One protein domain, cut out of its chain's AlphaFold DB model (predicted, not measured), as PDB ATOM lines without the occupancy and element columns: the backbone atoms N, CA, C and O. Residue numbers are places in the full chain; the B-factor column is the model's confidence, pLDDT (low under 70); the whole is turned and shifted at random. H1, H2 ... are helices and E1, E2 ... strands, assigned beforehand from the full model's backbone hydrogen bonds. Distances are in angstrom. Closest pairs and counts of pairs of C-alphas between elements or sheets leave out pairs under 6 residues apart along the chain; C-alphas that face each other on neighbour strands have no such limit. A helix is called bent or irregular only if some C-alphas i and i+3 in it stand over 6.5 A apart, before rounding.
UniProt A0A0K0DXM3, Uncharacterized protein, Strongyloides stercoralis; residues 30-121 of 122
ATOM      1  N   ARG A  30     213.566 174.546 184.916       65.60
ATOM      2  CA  ARG A  30     213.379 175.417 183.738       65.60
ATOM      3  C   ARG A  30     211.944 175.428 183.208       65.60
ATOM      4  O   ARG A  30     211.716 175.878 182.087       65.60
ATOM      5  N   TYR A  31     211.002 174.896 183.980       69.22
ATOM      6  CA  TYR A  31     209.609 174.797 183.589       69.22
ATOM      7  C   TYR A  31     208.663 175.049 184.758       69.22
ATOM      8  O   TYR A  31     209.021 174.791 185.906       69.22
ATOM      9  N   VAL A  32     207.464 175.540 184.438       76.47
ATOM     10  CA  VAL A  32     206.379 175.789 185.399       76.47
ATOM     11  C   VAL A  32     205.113 175.118 184.882       76.47
ATOM     12  O   VAL A  32     204.682 175.370 183.755       76.47
ATOM     13  N   ILE A  33     204.535 174.227 185.684       82.40
ATOM     14  CA  ILE A  33     203.328 173.481 185.314       82.40
ATOM     15  C   ILE A  33     202.065 174.326 185.562       82.40
ATOM     16  O   ILE A  33     202.139 175.365 186.213       82.40
ATOM     17  N   PRO A  34     200.885 173.926 185.049       79.34
ATOM     18  CA  PRO A  34     199.654 174.641 185.365       79.34
ATOM     19  C   PRO A  34     199.364 174.603 186.880       79.34
ATOM     20  O   PRO A  34     199.581 173.562 187.508       79.34
ATOM     21  N   PRO A  35     198.835 175.689 187.465       77.61
ATOM     22  CA  PRO A  35     198.599 175.769 188.902       77.61
ATOM     23  C   PRO A  35     197.546 174.754 189.372       77.61
ATOM     24  O   PRO A  35     196.636 174.380 188.629       77.61
ATOM     25  N   GLY A  36     197.679 174.295 190.620       81.24
ATOM     26  CA  GLY A  36     196.768 173.321 191.238       81.24
ATOM     27  C   GLY A  36     196.906 171.883 190.721       81.24
ATOM     28  O   GLY A  36     196.111 171.018 191.089       81.24
ATOM     29  N   MET A  37     197.896 171.612 189.871       81.19
ATOM     30  CA  MET A  37     198.149 170.284 189.322       81.19
ATOM     31  C   MET A  37     199.237 169.551 190.110       81.19
ATOM     32  O   MET A  37     200.156 170.150 190.658       81.19
ATOM     33  N   ASP A  38     199.143 168.224 190.130       83.14
ATOM     34  CA  ASP A  38     200.151 167.354 190.734       83.14
ATOM     35  C   ASP A  38     201.408 167.285 189.849       83.14
ATOM     36  O   ASP A  38     201.365 166.718 188.751       83.14
ATOM     37  N   GLU A  39     202.520 167.846 190.340       83.66
ATOM     38  CA  GLU A  39     203.828 167.844 189.670       83.66
ATOM     39  C   GLU A  39     204.300 166.444 189.273       83.66
ATOM     40  O   GLU A  39     204.911 166.291 188.218       83.66
ATOM     41  N   SER A  40     203.968 165.405 190.047       85.19
ATOM     42  CA  SER A  40     204.419 164.034 189.765       85.19
ATOM     43  C   SER A  40     203.870 163.477 188.448       85.19
ATOM     44  O   SER A  40     204.423 162.537 187.873       85.19
ATOM     45  N   ARG A  41     202.797 164.084 187.926       84.54
ATOM     46  CA  ARG A  41     202.195 163.709 186.645       84.54
ATOM     47  C   ARG A  41     202.953 164.275 185.452       84.54
ATOM     48  O   ARG A  41     202.703 163.820 184.334       84.54
ATOM     49  N   PHE A  42     203.821 165.264 185.651       87.04
ATOM     50  CA  PHE A  42     204.528 165.961 184.584       87.04
ATOM     51  C   PHE A  42     205.958 165.434 184.486       87.04
ATOM     52  O   PHE A  42     206.757 165.665 185.390       87.04
ATOM     53  N   PRO A  43     206.316 164.724 183.401       86.74
ATOM     54  CA  PRO A  43     207.701 164.330 183.206       86.74
ATOM     55  C   PRO A  43     208.582 165.564 182.986       86.74
ATOM     56  O   PRO A  43     208.117 166.592 182.478       86.74
ATOM     57  N   GLU A  44     209.868 165.440 183.311       84.88
ATOM     58  CA  GLU A  44     210.830 166.491 183.003       84.88
ATOM     59  C   GLU A  44     210.892 166.744 181.484       84.88
ATOM     60  O   GLU A  44     210.979 165.795 180.696       84.88
ATOM     61  N   PRO A  45     210.843 168.015 181.050       84.33
ATOM     62  CA  PRO A  45     211.008 168.372 179.653       84.33
ATOM     63  C   PRO A  45     212.354 167.917 179.087       84.33
ATOM     64  O   PRO A  45     213.418 168.276 179.594       84.33
ATOM     65  N   LEU A  46     212.303 167.184 177.977       81.62
ATOM     66  CA  LEU A  46     213.483 166.851 177.185       81.62
ATOM     67  C   LEU A  46     213.692 167.935 176.128       81.62
ATOM     68  O   LEU A  46     212.895 168.066 175.192       81.62
ATOM     69  N   TRP A  47     214.755 168.711 176.309       77.27
ATOM     70  CA  TRP A  47     215.153 169.802 175.426       77.27
ATOM     71  C   TRP A  47     216.193 169.334 174.421       77.27
ATOM     72  O   TRP A  47     217.120 168.610 174.776       77.27
ATOM     73  N   ASP A  48     216.070 169.793 173.180       80.97
ATOM     74  CA  ASP A  48     217.163 169.694 172.223       80.97
ATOM     75  C   ASP A  48     218.188 170.796 172.530       80.97
ATOM     76  O   ASP A  48     217.849 171.984 172.596       80.97
ATOM     77  N   ALA A  49     219.435 170.398 172.781       80.99
ATOM     78  CA  ALA A  49     220.508 171.324 173.117       80.99
ATOM     79  C   ALA A  49     220.850 172.253 171.945       80.99
ATOM     80  O   ALA A  49     221.277 173.381 172.195       80.99
ATOM     81  N   ASP A  50     220.582 171.839 170.709       88.46
ATOM     82  CA  ASP A  50     220.916 172.590 169.498       88.46
ATOM     83  C   ASP A  50     219.714 173.353 168.926       88.46
ATOM     84  O   ASP A  50     219.842 174.071 167.934       88.46
ATOM     85  N   ALA A  51     218.544 173.263 169.573       88.91
ATOM     86  CA  ALA A  51     217.373 174.024 169.157       88.91
ATOM     87  C   ALA A  51     217.619 175.545 169.241       88.91
ATOM     88  O   ALA A  51     218.250 176.019 170.200       88.91
ATOM     89  N   PRO A  52     217.085 176.328 168.284       94.03
ATOM     90  CA  PRO A  52     217.108 177.785 168.343       94.03
ATOM     91  C   PRO A  52     216.318 178.308 169.546       94.03
ATOM     92  O   PRO A  52     215.488 177.608 170.129       94.03
ATOM     93  N   ASN A  53     216.561 179.565 169.913       93.21
ATOM     94  CA  ASN A  53     215.794 180.211 170.972       93.21
ATOM     95  C   ASN A  53     214.395 180.581 170.465       93.21
ATOM     96  O   ASN A  53     214.278 181.164 169.392       93.21
ATOM     97  N   CYS A  54     213.364 180.277 171.252       92.89
ATOM     98  CA  CYS A  54     211.994 180.704 170.982       92.89
ATOM     99  C   CYS A  54     211.853 182.226 171.129       92.89
ATOM    100  O   CYS A  54     212.425 182.811 172.056       92.89
ATOM    101  N   GLU A  55     211.001 182.848 170.314       91.66
ATOM    102  CA  GLU A  55     210.461 184.177 170.608       91.66
ATOM    103  C   GLU A  55     209.601 184.125 171.892       91.66
ATOM    104  O   GLU A  55     208.628 183.356 171.941       91.66
ATOM    105  N   PRO A  56     209.917 184.926 172.934       88.67
ATOM    106  CA  PRO A  56     209.163 184.943 174.188       88.67
ATOM    107  C   PRO A  56     207.666 185.167 173.974       88.67
ATOM    108  O   PRO A  56     207.270 185.959 173.119       88.67
ATOM    109  N   GLU A  57     206.842 184.443 174.739       85.86
ATOM    110  CA  GLU A  57     205.362 184.459 174.725       85.86
ATOM    111  C   GLU A  57     204.673 184.069 173.403       85.86
ATOM    112  O   GLU A  57     203.514 183.637 173.389       85.86
ATOM    113  N   ARG A  58     205.383 184.150 172.279       88.75
ATOM    114  CA  ARG A  58     204.874 183.868 170.942       88.75
ATOM    115  C   ARG A  58     205.050 182.418 170.575       88.75
ATOM    116  O   ARG A  58     204.078 181.782 170.168       88.75
ATOM    117  N   GLU A  59     206.246 181.877 170.751       91.89
ATOM    118  CA  GLU A  59     206.577 180.531 170.302       91.89
ATOM    119  C   GLU A  59     206.467 179.520 171.445       91.89
ATOM    120  O   GLU A  59     206.864 179.796 172.583       91.89
ATOM    121  N   PRO A  60     205.867 178.344 171.187       92.58
ATOM    122  CA  PRO A  60     205.747 177.337 172.217       92.58
ATOM    123  C   PRO A  60     207.108 176.690 172.445       92.58
ATOM    124  O   PRO A  60     207.648 176.090 171.526       92.58
ATOM    125  N   CYS A  61     207.619 176.729 173.670       91.61
ATOM    126  CA  CYS A  61     208.795 175.941 174.043       91.61
ATOM    127  C   CYS A  61     208.443 174.456 174.198       91.61
ATOM    128  O   CYS A  61     209.271 173.582 173.961       91.61
ATOM    129  N   GLY A  62     207.188 174.121 174.479       92.28
ATOM    130  CA  GLY A  62     206.738 172.741 174.418       92.28
ATOM    131  C   GLY A  62     205.300 172.572 174.852       92.28
ATOM    132  O   GLY A  62     204.554 173.539 175.044       92.28
ATOM    133  N   PHE A  63     204.904 171.313 174.969       92.44
ATOM    134  CA  PHE A  63     203.539 170.952 175.296       92.44
ATOM    135  C   PHE A  63     203.513 169.755 176.233       92.44
ATOM    136  O   PHE A  63     204.279 168.808 176.069       92.44
ATOM    137  N   TYR A  64     202.557 169.753 177.154       91.65
ATOM    138  CA  TYR A  64     202.161 168.536 177.853       91.65
ATOM    139  C   TYR A  64     200.818 168.059 177.322       91.65
ATOM    140  O   TYR A  64     199.821 168.765 177.448       91.65
ATOM    141  N   THR A  65     200.765 166.864 176.739       89.71
ATOM    142  CA  THR A  65     199.485 166.248 176.367       89.71
ATOM    143  C   THR A  65     198.848 165.635 177.603       89.71
ATOM    144  O   THR A  65     199.539 164.922 178.342       89.71
ATOM    145  N   PHE A  66     197.544 165.828 177.781       82.08
ATOM    146  CA  PHE A  66     196.793 165.176 178.851       82.08
ATOM    147  C   PHE A  66     195.873 164.070 178.311       82.08
ATOM    148  O   PHE A  66     195.265 164.222 177.246       82.08
ATOM    149  N   PRO A  67     195.780 162.928 179.015       76.20
ATOM    150  CA  PRO A  67     194.972 161.790 178.591       76.20
ATOM    151  C   PRO A  67     193.467 162.071 178.713       76.20
ATOM    152  O   PRO A  67     193.022 162.818 179.584       76.20
ATOM    153  N   VAL A  68     192.658 161.404 177.883       70.81
ATOM    154  CA  VAL A  68     191.201 161.343 178.081       70.81
ATOM    155  C   VAL A  68     190.878 160.251 179.089       70.81
ATOM    156  O   VAL A  68     191.306 159.113 178.923       70.81
ATOM    157  N   GLY A  69     190.080 160.586 180.104       66.35
ATOM    158  CA  GLY A  69     189.425 159.593 180.960       66.35
ATOM    159  C   GLY A  69     190.340 158.824 181.915       66.35
ATOM    160  O   GLY A  69     189.877 157.882 182.548       66.35
ATOM    161  N   SER A  70     191.613 159.202 182.063       61.41
ATOM    162  CA  SER A  70     192.530 158.551 183.002       61.41
ATOM    163  C   SER A  70     193.313 159.563 183.838       61.41
ATOM    164  O   SER A  70     193.575 160.694 183.429       61.41
ATOM    165  N   ARG A  71     193.739 159.129 185.029       67.48
ATOM    166  CA  ARG A  71     194.745 159.833 185.838       67.48
ATOM    167  C   ARG A  71     196.172 159.519 185.370       67.48
ATOM    168  O   ARG A  71     197.096 159.616 186.168       67.48
ATOM    169  N   SER A  72     196.372 159.110 184.111       77.56
ATOM    170  CA  SER A  72     197.714 158.752 183.656       77.56
ATOM    171  C   SER A  72     198.642 159.964 183.650       77.56
ATOM    172  O   SER A  72     198.201 161.124 183.657       77.56
ATOM    173  N   ASN A  73     199.938 159.665 183.626       82.93
ATOM    174  CA  ASN A  73     200.985 160.664 183.503       82.93
ATOM    175  C   ASN A  73     200.820 161.442 182.195       82.93
ATOM    176  O   ASN A  73     200.367 160.902 181.176       82.93
ATOM    177  N   MET A  74     201.179 162.718 182.251       86.27
ATOM    178  CA  MET A  74     201.278 163.577 181.083       86.27
ATOM    179  C   MET A  74     202.416 163.090 180.188       86.27
ATOM    180  O   MET A  74     203.338 162.405 180.637       86.27
ATOM    181  N   LYS A  75     202.381 163.474 178.912       88.77
ATOM    182  CA  LYS A  75     203.522 163.279 178.008       88.77
ATOM    183  C   LYS A  75     204.059 164.627 177.575       88.77
ATOM    184  O   LYS A  75     203.281 165.491 177.178       88.77
ATOM    185  N   TRP A  76     205.375 164.781 177.645       89.62
ATOM    186  CA  TRP A  76     206.064 165.929 177.078       89.62
ATOM    187  C   TRP A  76     206.167 165.772 175.561       89.62
ATOM    188  O   TRP A  76     206.621 164.741 175.062       89.62
ATOM    189  N   VAL A  77     205.762 166.804 174.832       88.35
ATOM    190  CA  VAL A  77     205.962 166.937 173.392       88.35
ATOM    191  C   VAL A  77     206.878 168.130 173.178       88.35
ATOM    192  O   VAL A  77     206.505 169.277 173.439       88.35
ATOM    193  N   LYS A  78     208.096 167.833 172.718       83.46
ATOM    194  CA  LYS A  78     209.110 168.840 172.412       83.46
ATOM    195  C   LYS A  78     208.631 169.777 171.304       83.46
ATOM    196  O   LYS A  78     207.967 169.339 170.362       83.46
ATOM    197  N   SER A  79     208.991 171.050 171.407       85.43
ATOM    198  CA  SER A  79     208.866 171.989 170.293       85.43
ATOM    199  C   SER A  79     210.148 172.008 169.449       85.43
ATOM    200  O   SER A  79     211.081 171.241 169.691       85.43
ATOM    201  N   TRP A  80     210.172 172.872 168.437       87.11
ATOM    202  CA  TRP A  80     211.326 173.101 167.570       87.11
ATOM    203  C   TRP A  80     212.285 174.179 168.108       87.11
ATOM    204  O   TRP A  80     213.319 174.414 167.493       87.11
ATOM    205  N   CYS A  81     211.969 174.819 169.237       91.88
ATOM    206  CA  CYS A  81     212.775 175.870 169.858       91.88
ATOM    207  C   CYS A  81     212.907 175.644 171.380       91.88
ATOM    208  O   CYS A  81     212.199 174.836 171.983       91.88
ATOM    209  N   LYS A  82     213.831 176.347 172.037       89.88
ATOM    210  CA  LYS A  82     214.026 176.302 173.498       89.88
ATOM    211  C   LYS A  82     214.016 177.702 174.097       89.88
ATOM    212  O   LYS A  82     214.263 178.684 173.405       89.88
ATOM    213  N   CYS A  83     213.785 177.816 175.400       90.53
ATOM    214  CA  CYS A  83     213.918 179.114 176.054       90.53
ATOM    215  C   CYS A  83     215.383 179.536 176.151       90.53
ATOM    216  O   CYS A  83     216.249 178.753 176.555       90.53
ATOM    217  N   GLY A  84     215.643 180.788 175.765       88.76
ATOM    218  CA  GLY A  84     216.944 181.423 175.929       88.76
ATOM    219  C   GLY A  84     217.311 181.617 177.404       88.76
ATOM    220  O   GLY A  84     216.521 181.358 178.315       88.76
ATOM    221  N   GLN A  85     218.531 182.092 177.652       87.13
ATOM    222  CA  GLN A  85     218.979 182.390 179.014       87.13
ATOM    223  C   GLN A  85     218.079 183.447 179.670       87.13
ATOM    224  O   GLN A  85     217.707 184.430 179.036       87.13
ATOM    225  N   GLY A  86     217.749 183.236 180.947       87.55
ATOM    226  CA  GLY A  86     216.896 184.143 181.716       87.55
ATOM    227  C   GLY A  86     215.392 183.957 181.505       87.55
ATOM    228  O   GLY A  86     214.632 184.699 182.113       87.55
ATOM    229  N   TYR A  87     214.959 182.977 180.705       90.17
ATOM    230  CA  TYR A  87     213.548 182.635 180.511       90.17
ATOM    231  C   TYR A  87     213.252 181.208 180.983       90.17
ATOM    232  O   TYR A  87     214.095 180.313 180.877       90.17
ATOM    233  N   LEU A  88     212.034 180.993 181.474       90.04
ATOM    234  CA  LEU A  88     211.501 179.693 181.874       90.04
ATOM    235  C   LEU A  88     210.411 179.267 180.895       90.04
ATOM    236  O   LEU A  88     209.656 180.100 180.400       90.04
ATOM    237  N   CYS A  89     210.326 177.968 180.619       90.01
ATOM    238  CA  CYS A  89     209.247 177.415 179.814       90.01
ATOM    239  C   CYS A  89     208.022 177.161 180.695       90.01
ATOM    240  O   CYS A  89     207.919 176.123 181.345       90.01
ATOM    241  N   SER A  90     207.116 178.123 180.757       90.05
ATOM    242  CA  SER A  90     205.998 178.126 181.693       90.05
ATOM    243  C   SER A  90     204.661 177.920 181.002       90.05
ATOM    244  O   SER A  90     204.484 178.170 179.802       90.05
ATOM    245  N   TYR A  91     203.692 177.458 181.787       90.22
ATOM    246  CA  TYR A  91     202.335 177.260 181.321       90.22
ATOM    247  C   TYR A  91     201.724 178.579 180.847       90.22
ATOM    248  O   TYR A  91     201.672 179.559 181.580       90.22
ATOM    249  N   HIS A  92     201.206 178.571 179.620       90.25
ATOM    250  CA  HIS A  92     200.531 179.722 179.031       90.25
ATOM    251  C   HIS A  92     199.020 179.512 178.971       90.25
ATOM    252  O   HIS A  92     198.237 180.325 179.450       90.25
ATOM    253  N   LYS A  93     198.587 178.423 178.324       89.03
ATOM    254  CA  LYS A  93     197.161 178.112 178.169       89.03
ATOM    255  C   LYS A  93     196.921 176.637 177.908       89.03
ATOM    256  O   LYS A  93     197.781 175.931 177.382       89.03
ATOM    257  N   THR A  94     195.707 176.196 178.199       89.08
ATOM    258  CA  THR A  94     195.218 174.879 177.800       89.08
ATOM    259  C   THR A  94     194.537 174.998 176.445       89.08
ATOM    260  O   THR A  94     193.565 175.736 176.301       89.08
ATOM    261  N   ASP A  95     195.031 174.270 175.450       89.09
ATOM    262  CA  ASP A  95     194.312 174.069 174.197       89.09
ATOM    263  C   ASP A  95     193.499 172.779 174.311       89.09
ATOM    264  O   ASP A  95     194.032 171.669 174.251       89.09
ATOM    265  N   THR A  96     192.193 172.919 174.516       86.75
ATOM    266  CA  THR A  96     191.277 171.786 174.699       86.75
ATOM    267  C   THR A  96     191.005 171.035 173.400       86.75
ATOM    268  O   THR A  96     190.735 169.833 173.442       86.75
ATOM    269  N   LYS A  97     191.127 171.705 172.247       88.22
ATOM    270  CA  LYS A  97     190.946 171.091 170.928       88.22
ATOM    271  C   LYS A  97     192.105 170.149 170.617       88.22
ATOM    272  O   LYS A  97     191.877 169.037 170.151       88.22
ATOM    273  N   MET A  98     193.331 170.577 170.914       86.36
ATOM    274  CA  MET A  98     194.543 169.767 170.752       86.36
ATOM    275  C   MET A  98     194.858 168.886 171.967       86.36
ATOM    276  O   MET A  98     195.702 167.999 171.873       86.36
ATOM    277  N   ARG A  99     194.173 169.104 173.096       87.42
ATOM    278  CA  ARG A  99     194.377 168.405 174.376       87.42
ATOM    279  C   ARG A  99     195.800 168.539 174.912       87.42
ATOM    280  O   ARG A  99     196.433 167.564 175.329       87.42
ATOM    281  N   VAL A 100     196.294 169.772 174.899       90.07
ATOM    282  CA  VAL A 100     197.633 170.106 175.383       90.07
ATOM    283  C   VAL A 100     197.618 171.281 176.348       90.07
ATOM    284  O   VAL A 100     196.891 172.255 176.161       90.07
ATOM    285  N   TYR A 101     198.491 171.223 177.346       90.64
ATOM    286  CA  TYR A 101     198.968 172.399 178.058       90.64
ATOM    287  C   TYR A 101     200.108 173.001 177.248       90.64
ATOM    288  O   TYR A 101     201.197 172.428 177.177       90.64
ATOM    289  N   ARG A 102     199.847 174.142 176.612       92.32
ATOM    290  CA  ARG A 102     200.852 174.892 175.865       92.32
ATOM    291  C   ARG A 102     201.757 175.637 176.834       92.32
ATOM    292  O   ARG A 102     201.263 176.369 177.693       92.32
ATOM    293  N   GLN A 103     203.056 175.492 176.626       92.33
ATOM    294  CA  GLN A 103     204.091 176.200 177.362       92.33
ATOM    295  C   GLN A 103     204.746 177.247 176.457       92.33
ATOM    296  O   GLN A 103     204.901 176.999 175.259       92.33
ATOM    297  N   VAL A 104     205.136 178.396 177.004       93.59
ATOM    298  CA  VAL A 104     205.893 179.443 176.292       93.59
ATOM    299  C   VAL A 104     207.040 179.946 177.153       93.59
ATOM    300  O   VAL A 104     207.055 179.736 178.361       93.59
ATOM    301  N   CYS A 105     208.004 180.612 176.531       92.20
ATOM    302  CA  CYS A 105     209.083 181.241 177.276       92.20
ATOM    303  C   CYS A 105     208.593 182.534 177.925       92.20
ATOM    304  O   CYS A 105     208.156 183.440 177.216       92.20
ATOM    305  N   GLN A 106     208.694 182.609 179.250       91.84
ATOM    306  CA  GLN A 106     208.374 183.791 180.053       91.84
ATOM    307  C   GLN A 106     209.535 184.140 180.977       91.84
ATOM    308  O   GLN A 106     210.369 183.289 181.305       91.84
ATOM    309  N   SER A 107     209.600 185.401 181.399       89.30
ATOM    310  CA  SER A 107     210.540 185.789 182.447       89.30
ATOM    311  C   SER A 107     210.185 185.076 183.765       89.30
ATOM    312  O   SER A 107     209.009 184.789 184.003       89.30
ATOM    313  N   PRO A 108     211.150 184.805 184.667       83.62
ATOM    314  CA  PRO A 108     210.865 184.212 185.972       83.62
ATOM    315  C   PRO A 108     209.778 184.970 186.743       83.62
ATOM    316  O   PRO A 108     208.874 184.357 187.297       83.62
ATOM    317  N   SER A 109     209.802 186.306 186.711       84.73
ATOM    318  CA  SER A 109     208.780 187.138 187.355       84.73
ATOM    319  C   SER A 109     207.369 186.919 186.815       84.73
ATOM    320  O   SER A 109     206.411 187.051 187.565       84.73
ATOM    321  N   GLU A 110     207.215 186.614 185.528       81.98
ATOM    322  CA  GLU A 110     205.906 186.348 184.925       81.98
ATOM    323  C   GLU A 110     205.480 184.902 185.140       81.98
ATOM    324  O   GLU A 110     204.327 184.659 185.484       81.98
ATOM    325  N   ALA A 111     206.418 183.962 185.016       75.99
ATOM    326  CA  ALA A 111     206.162 182.540 185.190       75.99
ATOM    327  C   ALA A 111     205.587 182.227 186.585       75.99
ATOM    328  O   ALA A 111     204.623 181.473 186.687       75.99
ATOM    329  N   TYR A 112     206.123 182.855 187.639       70.31
ATOM    330  CA  TYR A 112     205.659 182.647 189.018       70.31
ATOM    331  C   TYR A 112     204.413 183.466 189.391       70.31
ATOM    332  O   TYR A 112     203.643 183.041 190.247       70.31
ATOM    333  N   ARG A 113     204.124 184.583 188.705       66.31
ATOM    334  CA  ARG A 113     202.873 185.337 188.939       66.31
ATOM    335  C   ARG A 113     201.624 184.500 188.668       66.31
ATOM    336  O   ARG A 113     200.605 184.709 189.321       66.31
ATOM    337  N   PHE A 114     201.690 183.570 187.714       58.74
ATOM    338  CA  PHE A 114     200.589 182.642 187.446       58.74
ATOM    339  C   PHE A 114     200.369 181.637 188.585       58.74
ATOM    340  O   PHE A 114     199.234 181.207 188.787       58.74
ATOM    341  N   GLU A 115     201.412 181.287 189.343       56.41
ATOM    342  CA  GLU A 115     201.279 180.452 190.542       56.41
ATOM    343  C   GLU A 115     200.695 181.259 191.709       56.41
ATOM    344  O   GLU A 115     199.716 180.827 192.324       56.41
ATOM    345  N   ASP A 116     201.213 182.467 191.949       54.56
ATOM    346  CA  ASP A 116     200.769 183.339 193.046       54.56
ATOM    347  C   ASP A 116     199.316 183.801 192.880       54.56
ATOM    348  O   ASP A 116     198.536 183.774 193.831       54.56
ATOM    349  N   GLY A 117     198.920 184.193 191.663       52.33
ATOM    350  CA  GLY A 117     197.551 184.626 191.380       52.33
ATOM    351  C   GLY A 117     196.515 183.519 191.597       52.33
ATOM    352  O   GLY A 117     195.364 183.810 191.916       52.33
ATOM    353  N   TYR A 118     196.921 182.251 191.474       49.76
ATOM    354  CA  TYR A 118     196.073 181.112 191.818       49.76
ATOM    355  C   TYR A 118     196.050 180.854 193.330       49.76
ATOM    356  O   TYR A 118     194.989 180.562 193.876       49.76
ATOM    357  N   GLN A 119     197.187 181.003 194.022       51.38
ATOM    358  CA  GLN A 119     197.244 180.870 195.482       51.38
ATOM    359  C   GLN A 119     196.476 181.976 196.220       51.38
ATOM    360  O   GLN A 119     195.869 181.695 197.246       51.38
ATOM    361  N   GLN A 120     196.461 183.210 195.707       52.68
ATOM    362  CA  GLN A 120     195.698 184.320 196.298       52.68
ATOM    363  C   GLN A 120     194.189 184.255 196.012       52.68
ATOM    364  O   GLN A 120     193.423 184.993 196.627       52.68
ATOM    365  N   GLY A 121     193.755 183.407 195.077       47.52
ATOM    366  CA  GLY A 121     192.354 183.278 194.668       47.52
ATOM    367  C   GLY A 121     191.512 182.302 195.497       47.52
ATOM    368  O   GLY A 121     190.391 182.005 195.076       47.52
TER     369      GLY A 121
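This is residues 30 to 121 of the 122 residues of an uncharacterized protein of Strongyloides stercoralis (UniProt A0A0K0DXM3). A strongly twisted sheet of four antiparallel strands, built from the two hairpins E1-E2 and E3-E4, has one helix, H1, packed over its edge strand E3. A long stretch with no named element, residues 30 to 59, starts beside E3, where residues 31 to 32 pair with it, and later folds back to lead into E1. The printed part has 92 residues with four named strands and one named helix, in the order E1, E2, E3, E4, H1; across the sheet the order is E2, E1, E4, E3. The class is mixed, helices and strands, though under half of the residues are in named elements. The whole is compact and rounded, with a radius of gyration of the C-alphas of 12.8 A and spans of 35 by 30 by 24 A.

In the sheet, E1 is residues 60 to 65, 13.4 A from first to last C-alpha, and begins with C-alpha 60 at (205.747, 177.337, 172.217). E2 is residues 75 to 78, 9.7 A. E3, the longest strand, is residues 88 to 95, 19.6 A, and E4 is residues 100 to 106, 18.0 A. H1 is residues 108 to 119, 16.9 A, and ends with C-alpha 119 at (197.244, 180.870, 195.482). H1 is neither bent nor irregular, but only just: C-alphas 111 and 114 are 6.0 A apart.

The inner strands E1 and E4 are antiparallel neighbours at 153 degrees, with N 101 and O 64 2.8 A apart, within hydrogen-bond range. E2, an edge strand, is antiparallel to E1 at 158 degrees, with N 77 and O 63 at 2.8 A. E3, the other edge strand, is antiparallel to E4 at 145 degrees, with N 88 and O 106 at 2.8 A and N 104 and O 90 at 2.9 A. From edge to edge the strands' lines turn by 66 degrees. E2 and E3 are apart. Outside the named strands, residues 31 to 32 pair parallel with residues 89 to 90 of E3. H1 is on the sheet at a height over the sheet of 10.0 A. It lies over E3, slantwise to the strands at 40 degrees on the local plane. The closest C-alphas of H1 and E3, those of Ala 111 and Ser 90, are 5.6 A apart. In H1, 4 of 8 O i to N i+4 pairs and 5 of 9 O i to N i+3 pairs are within hydrogen-bond range.

The two C-alphas farthest apart, those of Asp 50 and Gly 121, are 39.5 A apart. The printed part has no cut. The links E3 to E4 and E4 to H1 are tight, E1 to E2 and E2 to E3 are short, and no link is long. Mean pLDDT of the printed part is 82.3; residues 30 to 31, 69 to 71 and 113 to 121 are under 70.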